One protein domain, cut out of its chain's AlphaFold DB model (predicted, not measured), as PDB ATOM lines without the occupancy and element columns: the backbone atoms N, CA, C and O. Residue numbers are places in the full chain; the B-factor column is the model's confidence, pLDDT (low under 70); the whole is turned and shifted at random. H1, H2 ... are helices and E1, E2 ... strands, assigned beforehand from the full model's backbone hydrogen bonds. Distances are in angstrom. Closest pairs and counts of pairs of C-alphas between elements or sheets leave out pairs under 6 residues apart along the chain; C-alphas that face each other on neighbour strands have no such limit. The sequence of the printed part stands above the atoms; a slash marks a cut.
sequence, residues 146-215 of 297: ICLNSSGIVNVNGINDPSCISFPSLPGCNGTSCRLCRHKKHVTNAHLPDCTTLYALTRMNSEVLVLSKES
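Overview. This is residues 146 to 215 of the 297 residues of an uncharacterized protein of Thraustotheca clavata (UniProt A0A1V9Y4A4). A small head of loops is built round a two-stranded ribbon, E1 and E2, and one long helix, H2, begins beside this ribbon and runs out of the head, its residues 207 to 215 sticking out as an arm that makes much of the length. The short helix H1 sits near the start of E2. The printed part has 70 residues, with two named strands and two named helices in the order E1, H1, E2, H2; the sheet, E1 - E2, is antiparallel and the class is mixed, helices and strands. The whole is compact, with a radius of gyration of the C-alphas of 12.8 A, and spans 44 by 21 by 18 A.

Arrangement. Residues 146 to 147 pair antiparallel with residues 158 to 159 of E1, residues 156 to 160. E2, residues 178 to 182, is the antiparallel neighbour of E1, at 146 degrees between directions; N 159 and O 179 are 2.8 A apart and N 157 and O 181 3.0 A, both within hydrogen-bond range. For H1, residues 163 to 166, and E2, the closest C-alphas are those of Cys 164 and Cys 178, 6.6 A apart. For E2 and H2, residues 195 to 215, they are those of Cys 181 and Cys 195, 4.7 A apart; for E1 and H2, those of Ile 159 and Tyr 199, 7.4 A. H1 and H2 are apart. In H2 every O i to N i+4 pair is within hydrogen-bond range; H1 is too short for such a pair.

Along the chain. E1 begins at C-alpha 156 (-34.729, -17.556, 42.994) and is 13.3 A long. H1 is 5.2 A long and E2 13.3 A. H2 is 30.2 A long and ends at C-alpha 215 (-11.279, -23.755, 70.072).

Size, cuts and confidence. The C-alphas farthest apart, those of Val 187 and Ser 215, are 44.8 A apart. The printed part has no cut. The links H1 to E2 and E2 to H2 are long. The pLDDT is under 70 in residues 148 to 150 and 206 to 215.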
ATOM      1  N   ILE A 146     -32.392 -15.374  54.493       71.12
ATOM      2  CA  ILE A 146     -32.819 -14.715  53.257       71.12
ATOM      3  C   ILE A 146     -32.364 -13.254  53.234       71.12
ATOM      4  O   ILE A 146     -32.783 -12.424  54.037       71.12
ATOM      5  N   CYS A 147     -31.536 -12.922  52.250       79.62
ATOM      6  CA  CYS A 147     -31.278 -11.541  51.862       79.62
ATOM      7  C   CYS A 147     -32.285 -11.107  50.785       79.62
ATOM      8  O   CYS A 147     -32.661 -11.899  49.917       79.62
ATOM      9  N   LEU A 148     -32.738  -9.849  50.857       68.69
ATOM     10  CA  LEU A 148     -33.751  -9.272  49.965       68.69
ATOM     11  C   LEU A 148     -33.409  -9.520  48.487       68.69
ATOM     12  O   LEU A 148     -32.416  -9.012  47.964       68.69
ATOM     13  N   ASN A 149     -34.261 -10.292  47.811       67.31
ATOM     14  CA  ASN A 149     -34.152 -10.550  46.383       67.31
ATOM     15  C   ASN A 149     -34.876  -9.446  45.594       67.31
ATOM     16  O   ASN A 149     -36.092  -9.490  45.433       67.31
ATOM     17  N   SER A 150     -34.129  -8.477  45.064       69.69
ATOM     18  CA  SER A 150     -34.646  -7.469  44.125       69.69
ATOM     19  C   SER A 150     -34.410  -7.825  42.650       69.69
ATOM     20  O   SER A 150     -34.609  -6.985  41.778       69.69
ATOM     21  N   SER A 151     -33.993  -9.059  42.332       77.94
ATOM     22  CA  SER A 151     -33.549  -9.418  40.973       77.94
ATOM     23  C   SER A 151     -34.676  -9.546  39.942       77.94
ATOM     24  O   SER A 151     -34.403  -9.565  38.744       77.94
ATOM     25  N   GLY A 152     -35.933  -9.687  40.377       82.81
ATOM     26  CA  GLY A 152     -37.062  -9.980  39.485       82.81
ATOM     27  C   GLY A 152     -36.993 -11.364  38.817       82.81
ATOM     28  O   GLY A 152     -37.806 -11.667  37.945       82.81
ATOM     29  N   ILE A 153     -36.036 -12.219  39.201       83.38
ATOM     30  CA  ILE A 153     -35.872 -13.561  38.636       83.38
ATOM     31  C   ILE A 153     -36.809 -14.535  39.359       83.38
ATOM     32  O   ILE A 153     -36.761 -14.682  40.579       83.38
ATOM     33  N   VAL A 154     -37.643 -15.242  38.592       78.50
ATOM     34  CA  VAL A 154     -38.570 -16.257  39.116       78.50
ATOM     35  C   VAL A 154     -37.835 -17.478  39.684       78.50
ATOM     36  O   VAL A 154     -36.850 -17.951  39.108       78.50
ATOM     37  N   ASN A 155     -38.366 -18.046  40.773       80.00
ATOM     38  CA  ASN A 155     -37.835 -19.240  41.454       80.00
ATOM     39  C   ASN A 155     -36.388 -19.087  41.961       80.00
ATOM     40  O   ASN A 155     -35.592 -20.031  41.883       80.00
ATOM     41  N   VAL A 156     -36.046 -17.893  42.447       85.56
ATOM     42  CA  VAL A 156     -34.729 -17.556  42.994       85.56
ATOM     43  C   VAL A 156     -34.893 -16.940  44.373       85.56
ATOM     44  O   VAL A 156     -35.727 -16.055  44.550       85.56
ATOM     45  N   ASN A 157     -34.054 -17.356  45.319       86.50
ATOM     46  CA  ASN A 157     -33.942 -16.729  46.635       86.50
ATOM     47  C   ASN A 157     -32.518 -16.213  46.845       86.50
ATOM     48  O   ASN A 157     -31.566 -16.755  46.285       86.50
ATOM     49  N   GLY A 158     -32.372 -15.168  47.656       88.38
ATOM     50  CA  GLY A 158     -31.076 -14.758  48.182       88.38
ATOM     51  C   GLY A 158     -30.769 -15.528  49.460       88.38
ATOM     52  O   GLY A 158     -31.634 -15.629  50.322       88.38
ATOM     53  N   ILE A 159     -29.555 -16.054  49.589       88.38
ATOM     54  CA  ILE A 159     -29.025 -16.667  50.810       88.38
ATOM     55  C   ILE A 159     -27.837 -15.830  51.282       88.38
ATOM     56  O   ILE A 159     -27.000 -15.424  50.477       88.38
ATOM     57  N   ASN A 160     -27.752 -15.581  52.584       86.94
ATOM     58  CA  ASN A 160     -26.584 -14.978  53.206       86.94
ATOM     59  C   ASN A 160     -25.383 -15.947  53.120       86.94
ATOM     60  O   ASN A 160     -25.282 -16.908  53.879       86.94
ATOM     61  N   ASP A 161     -24.484 -15.697  52.173       89.31
ATOM     62  CA  ASP A 161     -23.231 -16.404  51.922       89.31
ATOM     63  C   ASP A 161     -22.059 -15.417  52.110       89.31
ATOM     64  O   ASP A 161     -21.752 -14.623  51.210       89.31
ATOM     65  N   PRO A 162     -21.360 -15.454  53.262       88.69
ATOM     66  CA  PRO A 162     -20.206 -14.594  53.527       88.69
ATOM     67  C   PRO A 162     -19.091 -14.720  52.486       88.69
ATOM     68  O   PRO A 162     -18.302 -13.791  52.313       88.69
ATOM     69  N   SER A 163     -19.042 -15.836  51.748       90.19
ATOM     70  CA  SER A 163     -18.084 -16.033  50.661       90.19
ATOM     71  C   SER A 163     -18.243 -14.984  49.563       90.19
ATOM     72  O   SER A 163     -17.266 -14.696  48.885       90.19
ATOM     73  N   CYS A 164     -19.421 -14.365  49.405       93.25
ATOM     74  CA  CYS A 164     -19.617 -13.271  48.452       93.25
ATOM     75  C   CYS A 164     -18.848 -11.992  48.808       93.25
ATOM     76  O   CYS A 164     -18.563 -11.202  47.911       93.25
ATOM     77  N   ILE A 165     -18.475 -11.792  50.078       91.81
ATOM     78  CA  ILE A 165     -17.600 -10.678  50.474       91.81
ATOM     79  C   ILE A 165     -16.174 -10.956  49.990       91.81
ATOM     80  O   ILE A 165     -15.531 -10.088  49.408       91.81
ATOM     81  N   SER A 166     -15.690 -12.181  50.208       93.56
ATOM     82  CA  SER A 166     -14.331 -12.587  49.830       93.56
ATOM     83  C   SER A 166     -14.178 -12.832  48.326       93.56
ATOM     84  O   SER A 166     -13.105 -12.622  47.767       93.56
ATOM     85  N   PHE A 167     -15.247 -13.281  47.666       93.81
ATOM     86  CA  PHE A 167     -15.267 -13.715  46.272       93.81
ATOM     87  C   PHE A 167     -16.517 -13.172  45.555       93.81
ATOM     88  O   PHE A 167     -17.436 -13.931  45.230       93.81
ATOM     89  N   PRO A 168     -16.568 -11.860  45.262       93.56
ATOM     90  CA  PRO A 168     -17.750 -11.220  44.679       93.56
ATOM     91  C   PRO A 168     -18.077 -11.700  43.256       93.56
ATOM     92  O   PRO A 168     -19.186 -11.486  42.779       93.56
ATOM     93  N   SER A 169     -17.141 -12.368  42.574       94.88
ATOM     94  CA  SER A 169     -17.337 -12.935  41.234       94.88
ATOM     95  C   SER A 169     -18.039 -14.298  41.227       94.88
ATOM     96  O   SER A 169     -18.248 -14.868  40.156       94.88
ATOM     97  N   LEU A 170     -18.359 -14.870  42.395       94.69
ATOM     98  CA  LEU A 170     -19.080 -16.139  42.460       94.69
ATOM     99  C   LEU A 170     -20.490 -15.991  41.854       94.69
ATOM    100  O   LEU A 170     -21.169 -14.991  42.104       94.69
ATOM    101  N   PRO A 171     -20.983 -16.997  41.101       94.69
ATOM    102  CA  PRO A 171     -22.314 -16.936  40.511       94.69
ATOM    103  C   PRO A 171     -23.396 -16.678  41.563       94.69
ATOM    104  O   PRO A 171     -23.487 -17.414  42.551       94.69
ATOM    105  N   GLY A 172     -24.202 -15.642  41.326       92.56
ATOM    106  CA  GLY A 172     -25.298 -15.212  42.193       92.56
ATOM    107  C   GLY A 172     -24.941 -14.141  43.227       92.56
ATOM    108  O   GLY A 172     -25.859 -13.612  43.844       92.56
ATOM    109  N   CYS A 173     -23.669 -13.791  43.433       94.81
ATOM    110  CA  CYS A 173     -23.313 -12.735  44.386       94.81
ATOM    111  C   CYS A 173     -23.758 -11.350  43.889       94.81
ATOM    112  O   CYS A 173     -23.530 -10.998  42.734       94.81
ATOM    113  N   ASN A 174     -24.361 -10.550  44.775       90.38
ATOM    114  CA  ASN A 174     -24.852  -9.199  44.461       90.38
ATOM    115  C   ASN A 174     -24.063  -8.095  45.195       90.38
ATOM    116  O   ASN A 174     -24.642  -7.171  45.761       90.38
ATOM    117  N   GLY A 175     -22.735  -8.237  45.291       82.81
ATOM    118  CA  GLY A 175     -21.854  -7.237  45.924       82.81
ATOM    119  C   GLY A 175     -22.024  -7.061  47.443       82.81
ATOM    120  O   GLY A 175     -21.426  -6.169  48.034       82.81
ATOM    121  N   THR A 176     -22.822  -7.910  48.080       87.75
ATOM    122  CA  THR A 176     -23.001  -7.996  49.535       87.75
ATOM    123  C   THR A 176     -22.710  -9.429  49.978       87.75
ATOM    124  O   THR A 176     -22.336 -10.265  49.158       87.75
ATOM    125  N   SER A 177     -22.943  -9.771  51.245       90.19
ATOM    126  CA  SER A 177     -22.969 -11.173  51.683       90.19
ATOM    127  C   SER A 177     -24.156 -11.966  51.110       90.19
ATOM    128  O   SER A 177     -24.415 -13.073  51.550       90.19
ATOM    129  N   CYS A 178     -24.910 -11.420  50.154       92.31
ATOM    130  CA  CYS A 178     -26.048 -12.080  49.539       92.31
ATOM    131  C   CYS A 178     -25.662 -12.823  48.261       92.31
ATOM    132  O   CYS A 178     -25.097 -12.229  47.333       92.31
ATOM    133  N   ARG A 179     -26.068 -14.090  48.175       93.19
ATOM    134  CA  ARG A 179     -25.935 -14.925  46.986       93.19
ATOM    135  C   ARG A 179     -27.275 -15.475  46.534       93.19
ATOM    136  O   ARG A 179     -27.949 -16.190  47.266       93.19
ATOM    137  N   LEU A 180     -27.637 -15.170  45.298       93.06
ATOM    138  CA  LEU A 180     -28.812 -15.714  44.641       93.06
ATOM    139  C   LEU A 180     -28.610 -17.200  44.325       93.06
ATOM    140  O   LEU A 180     -27.576 -17.608  43.793       93.06
ATOM    141  N   CYS A 181     -29.630 -17.995  44.607       92.56
ATOM    142  CA  CYS A 181     -29.694 -19.412  44.298       92.56
ATOM    143  C   CYS A 181     -31.034 -19.742  43.638       92.56
ATOM    144  O   CYS A 181     -32.037 -19.066  43.864       92.56
ATOM    145  N   ARG A 182     -31.069 -20.790  42.815       91.50
ATOM    146  CA  ARG A 182     -32.291 -21.259  42.153       91.50
ATOM    147  C   ARG A 182     -32.904 -22.438  42.896       91.50
ATOM    148  O   ARG A 182     -32.197 -23.370  43.269       91.50
ATOM    149  N   HIS A 183     -34.227 -22.440  43.000       81.44
ATOM    150  CA  HIS A 183     -34.996 -23.606  43.458       81.44
ATOM    151  C   HIS A 183     -35.227 -24.614  42.334       81.44
ATOM    152  O   HIS A 183     -35.219 -25.821  42.536       81.44
ATOM    153  N   LYS A 184     -35.421 -24.114  41.109       82.56
ATOM    154  CA  LYS A 184     -35.633 -24.942  39.921       82.56
ATOM    155  C   LYS A 184     -34.860 -24.379  38.747       82.56
ATOM    156  O   LYS A 184     -34.827 -23.167  38.539       82.56
ATOM    157  N   LYS A 185     -34.243 -25.271  37.968       87.19
ATOM    158  CA  LYS A 185     -33.523 -24.890  36.752       87.19
ATOM    159  C   LYS A 185     -34.500 -24.327  35.721       87.19
ATOM    160  O   LYS A 185     -35.419 -25.017  35.289       87.19
ATOM    161  N   HIS A 186     -34.257 -23.093  35.315       88.81
ATOM    162  CA  HIS A 186     -34.939 -22.379  34.249       88.81
ATOM    163  C   HIS A 186     -33.893 -21.705  33.358       88.81
ATOM    164  O   HIS A 186     -32.773 -21.452  33.796       88.81
ATOM    165  N   VAL A 187     -34.239 -21.385  32.111       90.69
ATOM    166  CA  VAL A 187     -33.287 -20.754  31.177       90.69
ATOM    167  C   VAL A 187     -32.741 -19.426  31.715       90.69
ATOM    168  O   VAL A 187     -31.553 -19.152  31.595       90.69
ATOM    169  N   THR A 188     -33.581 -18.652  32.405       90.56
ATOM    170  CA  THR A 188     -33.232 -17.344  32.987       90.56
ATOM    171  C   THR A 188     -32.374 -17.433  34.248       90.56
ATOM    172  O   THR A 188     -31.698 -16.469  34.586       90.56
ATOM    173  N   ASN A 189     -32.373 -18.572  34.946       92.12
ATOM    174  CA  ASN A 189     -31.664 -18.743  36.216       92.12
ATOM    175  C   ASN A 189     -30.616 -19.866  36.174       92.12
ATOM    176  O   ASN A 189     -30.024 -20.181  37.198       92.12
ATOM    177  N   ALA A 190     -30.355 -20.465  35.005       92.69
ATOM    178  CA  ALA A 190     -29.495 -21.642  34.863       92.69
ATOM    179  C   ALA A 190     -28.055 -21.431  35.362       92.69
ATOM    180  O   ALA A 190     -27.385 -22.405  35.699       92.69
ATOM    181  N   HIS A 191     -27.605 -20.176  35.406       93.75
ATOM    182  CA  HIS A 191     -26.293 -19.764  35.895       93.75
ATOM    183  C   HIS A 191     -26.192 -19.736  37.431       93.75
ATOM    184  O   HIS A 191     -25.086 -19.683  37.964       93.75
ATOM    185  N   LEU A 192     -27.320 -19.768  38.149       94.38
ATOM    186  CA  LEU A 192     -27.343 -19.733  39.607       94.38
ATOM    187  C   LEU A 192     -27.119 -21.132  40.209       94.38
ATOM    188  O   LEU A 192     -27.586 -22.134  39.645       94.38
ATOM    189  N   PRO A 193     -26.432 -21.214  41.364       94.19
ATOM    190  CA  PRO A 193     -26.301 -22.457  42.115       94.19
ATOM    191  C   PRO A 193     -27.657 -22.911  42.660       94.19
ATOM    192  O   PRO A 193     -28.569 -22.107  42.850       94.19
ATOM    193  N   ASP A 194     -27.792 -24.208  42.923       90.50
ATOM    194  CA  ASP A 194     -28.989 -24.756  43.562       90.50
ATOM    195  C   ASP A 194     -29.091 -24.283  45.021       90.50
ATOM    196  O   ASP A 194     -28.098 -24.330  45.755       90.50
ATOM    197  N   CYS A 195     -30.275 -23.826  45.446       85.94
ATOM    198  CA  CYS A 195     -30.485 -23.347  46.816       85.94
ATOM    199  C   CYS A 195     -30.217 -24.427  47.861       85.94
ATOM    200  O   CYS A 195     -29.666 -24.124  48.918       85.94
ATOM    201  N   THR A 196     -30.534 -25.685  47.554       81.50
ATOM    202  CA  THR A 196     -30.309 -26.815  48.460       81.50
ATOM    203  C   THR A 196     -28.817 -27.003  48.713       81.50
ATOM    204  O   THR A 196     -28.375 -27.126  49.854       81.50
ATOM    205  N   THR A 197     -28.017 -26.968  47.643       85.81
ATOM    206  CA  THR A 197     -26.559 -27.104  47.733       85.81
ATOM    207  C   THR A 197     -25.933 -25.924  48.460       85.81
ATOM    208  O   THR A 197     -25.060 -26.112  49.305       85.81
ATOM    209  N   LEU A 198     -26.374 -24.704  48.142       87.12
ATOM    210  CA  LEU A 198     -25.801 -23.507  48.741       87.12
ATOM    211  C   LEU A 198     -26.091 -23.431  50.244       87.12
ATOM    212  O   LEU A 198     -25.187 -23.135  51.020       87.12
ATOM    213  N   TYR A 199     -27.308 -23.785  50.657       81.00
ATOM    214  CA  TYR A 199     -27.687 -23.817  52.066       81.00
ATOM    215  C   TYR A 199     -26.861 -24.823  52.880       81.00
ATOM    216  O   TYR A 199     -26.407 -24.522  53.988       81.00
ATOM    217  N   ALA A 200     -26.621 -26.014  52.322       79.56
ATOM    218  CA  ALA A 200     -25.773 -27.016  52.963       79.56
ATOM    219  C   ALA A 200     -24.353 -26.472  53.208       79.56
ATOM    220  O   ALA A 200     -23.796 -26.653  54.291       79.56
ATOM    221  N   LEU A 201     -23.790 -25.739  52.240       82.50
ATOM    222  CA  LEU A 201     -22.464 -25.122  52.355       82.50
ATOM    223  C   LEU A 201     -22.415 -24.019  53.420       82.50
ATOM    224  O   LEU A 201     -21.500 -24.002  54.245       82.50
ATOM    225  N   THR A 202     -23.396 -23.113  53.445       78.06
ATOM    226  CA  THR A 202     -23.423 -22.009  54.421       78.06
ATOM    227  C   THR A 202     -23.562 -22.510  55.859       78.06
ATOM    228  O   THR A 202     -22.974 -21.934  56.779       78.06
ATOM    229  N   ARG A 203     -24.293 -23.612  56.064       72.56
ATOM    230  CA  ARG A 203     -24.463 -24.217  57.389       72.56
ATOM    231  C   ARG A 203     -23.190 -24.902  57.877       72.56
ATOM    232  O   ARG A 203     -22.779 -24.642  59.004       72.56
ATOM    233  N   MET A 204     -22.513 -25.668  57.017       75.69
ATOM    234  CA  MET A 204     -21.216 -26.270  57.356       75.69
ATOM    235  C   MET A 204     -20.186 -25.202  57.744       75.69
ATOM    236  O   MET A 204     -19.483 -25.353  58.738       75.69
ATOM    237  N   ASN A 205     -20.147 -24.078  57.023       73.75
ATOM    238  CA  ASN A 205     -19.256 -22.970  57.370       73.75
ATOM    239  C   ASN A 205     -19.599 -22.345  58.728       73.75
ATOM    240  O   ASN A 205     -18.695 -21.962  59.467       73.75
ATOM    241  N   SER A 206     -20.884 -22.256  59.072       68.94
ATOM    242  CA  SER A 206     -21.325 -21.711  60.359       68.94
ATOM    243  C   SER A 206     -20.972 -22.642  61.520       68.94
ATOM    244  O   SER A 206     -20.467 -22.175  62.536       68.94
ATOM    245  N   GLU A 207     -21.157 -23.953  61.361       69.69
ATOM    246  CA  GLU A 207     -20.794 -24.954  62.375       69.69
ATOM    247  C   GLU A 207     -19.275 -25.022  62.588       69.69
ATOM    248  O   GLU A 207     -18.809 -25.012  63.727       69.69
ATOM    249  N   VAL A 208     -18.484 -24.976  61.509       67.44
ATOM    250  CA  VAL A 208     -17.016 -24.872  61.598       67.44
ATOM    251  C   VAL A 208     -16.598 -23.569  62.280       67.44
ATOM    252  O   VAL A 208     -15.671 -23.570  63.091       67.44
ATOM    253  N   LEU A 209     -17.289 -22.457  62.012       63.97
ATOM    254  CA  LEU A 209     -17.009 -21.188  62.679       63.97
ATOM    255  C   LEU A 209     -17.309 -21.263  64.185       63.97
ATOM    256  O   LEU A 209     -16.522 -20.752  64.981       63.97
ATOM    257  N   VAL A 210     -18.399 -21.926  64.589       64.81
ATOM    258  CA  VAL A 210     -18.736 -22.150  66.006       64.81
ATOM    259  C   VAL A 210     -17.674 -23.019  66.685       64.81
ATOM    260  O   VAL A 210     -17.140 -22.614  67.716       64.81
ATOM    261  N   LEU A 211     -17.263 -24.124  66.058       60.25
ATOM    262  CA  LEU A 211     -16.184 -24.987  66.556       60.25
ATOM    263  C   LEU A 211     -14.838 -24.247  66.652       60.25
ATOM    264  O   LEU A 211     -14.092 -24.415  67.615       60.25
ATOM    265  N   SER A 212     -14.532 -23.373  65.689       61.28
ATOM    266  CA  SER A 212     -13.320 -22.545  65.728       61.28
ATOM    267  C   SER A 212     -13.360 -21.496  66.845       61.28
ATOM    268  O   SER A 212     -12.327 -21.187  67.437       61.28
ATOM    269  N   LYS A 213     -14.548 -20.977  67.187       57.62
ATOM    270  CA  LYS A 213     -14.729 -20.047  68.310       57.62
ATOM    271  C   LYS A 213     -14.592 -20.750  69.655       57.62
ATOM    272  O   LYS A 213     -13.966 -20.179  70.545       57.62
ATOM    273  N   GLU A 214     -15.099 -21.971  69.796       59.34
ATOM    274  CA  GLU A 214     -14.886 -22.776  71.007       59.34
ATOM    275  C   GLU A 214     -13.413 -23.176  71.173       59.34
ATOM    276  O   GLU A 214     -12.864 -23.081  72.274       59.34
ATOM    277  N   SER A 215     -12.730 -23.520  70.075       54.94
ATOM    278  CA  SER A 215     -11.279 -23.755  70.072       54.94
ATOM    279  C   SER A 215     -10.478 -22.489  70.420       54.94
ATOM    280  O   SER A 215      -9.527 -22.537  71.201       54.94
TER     281      SER A 215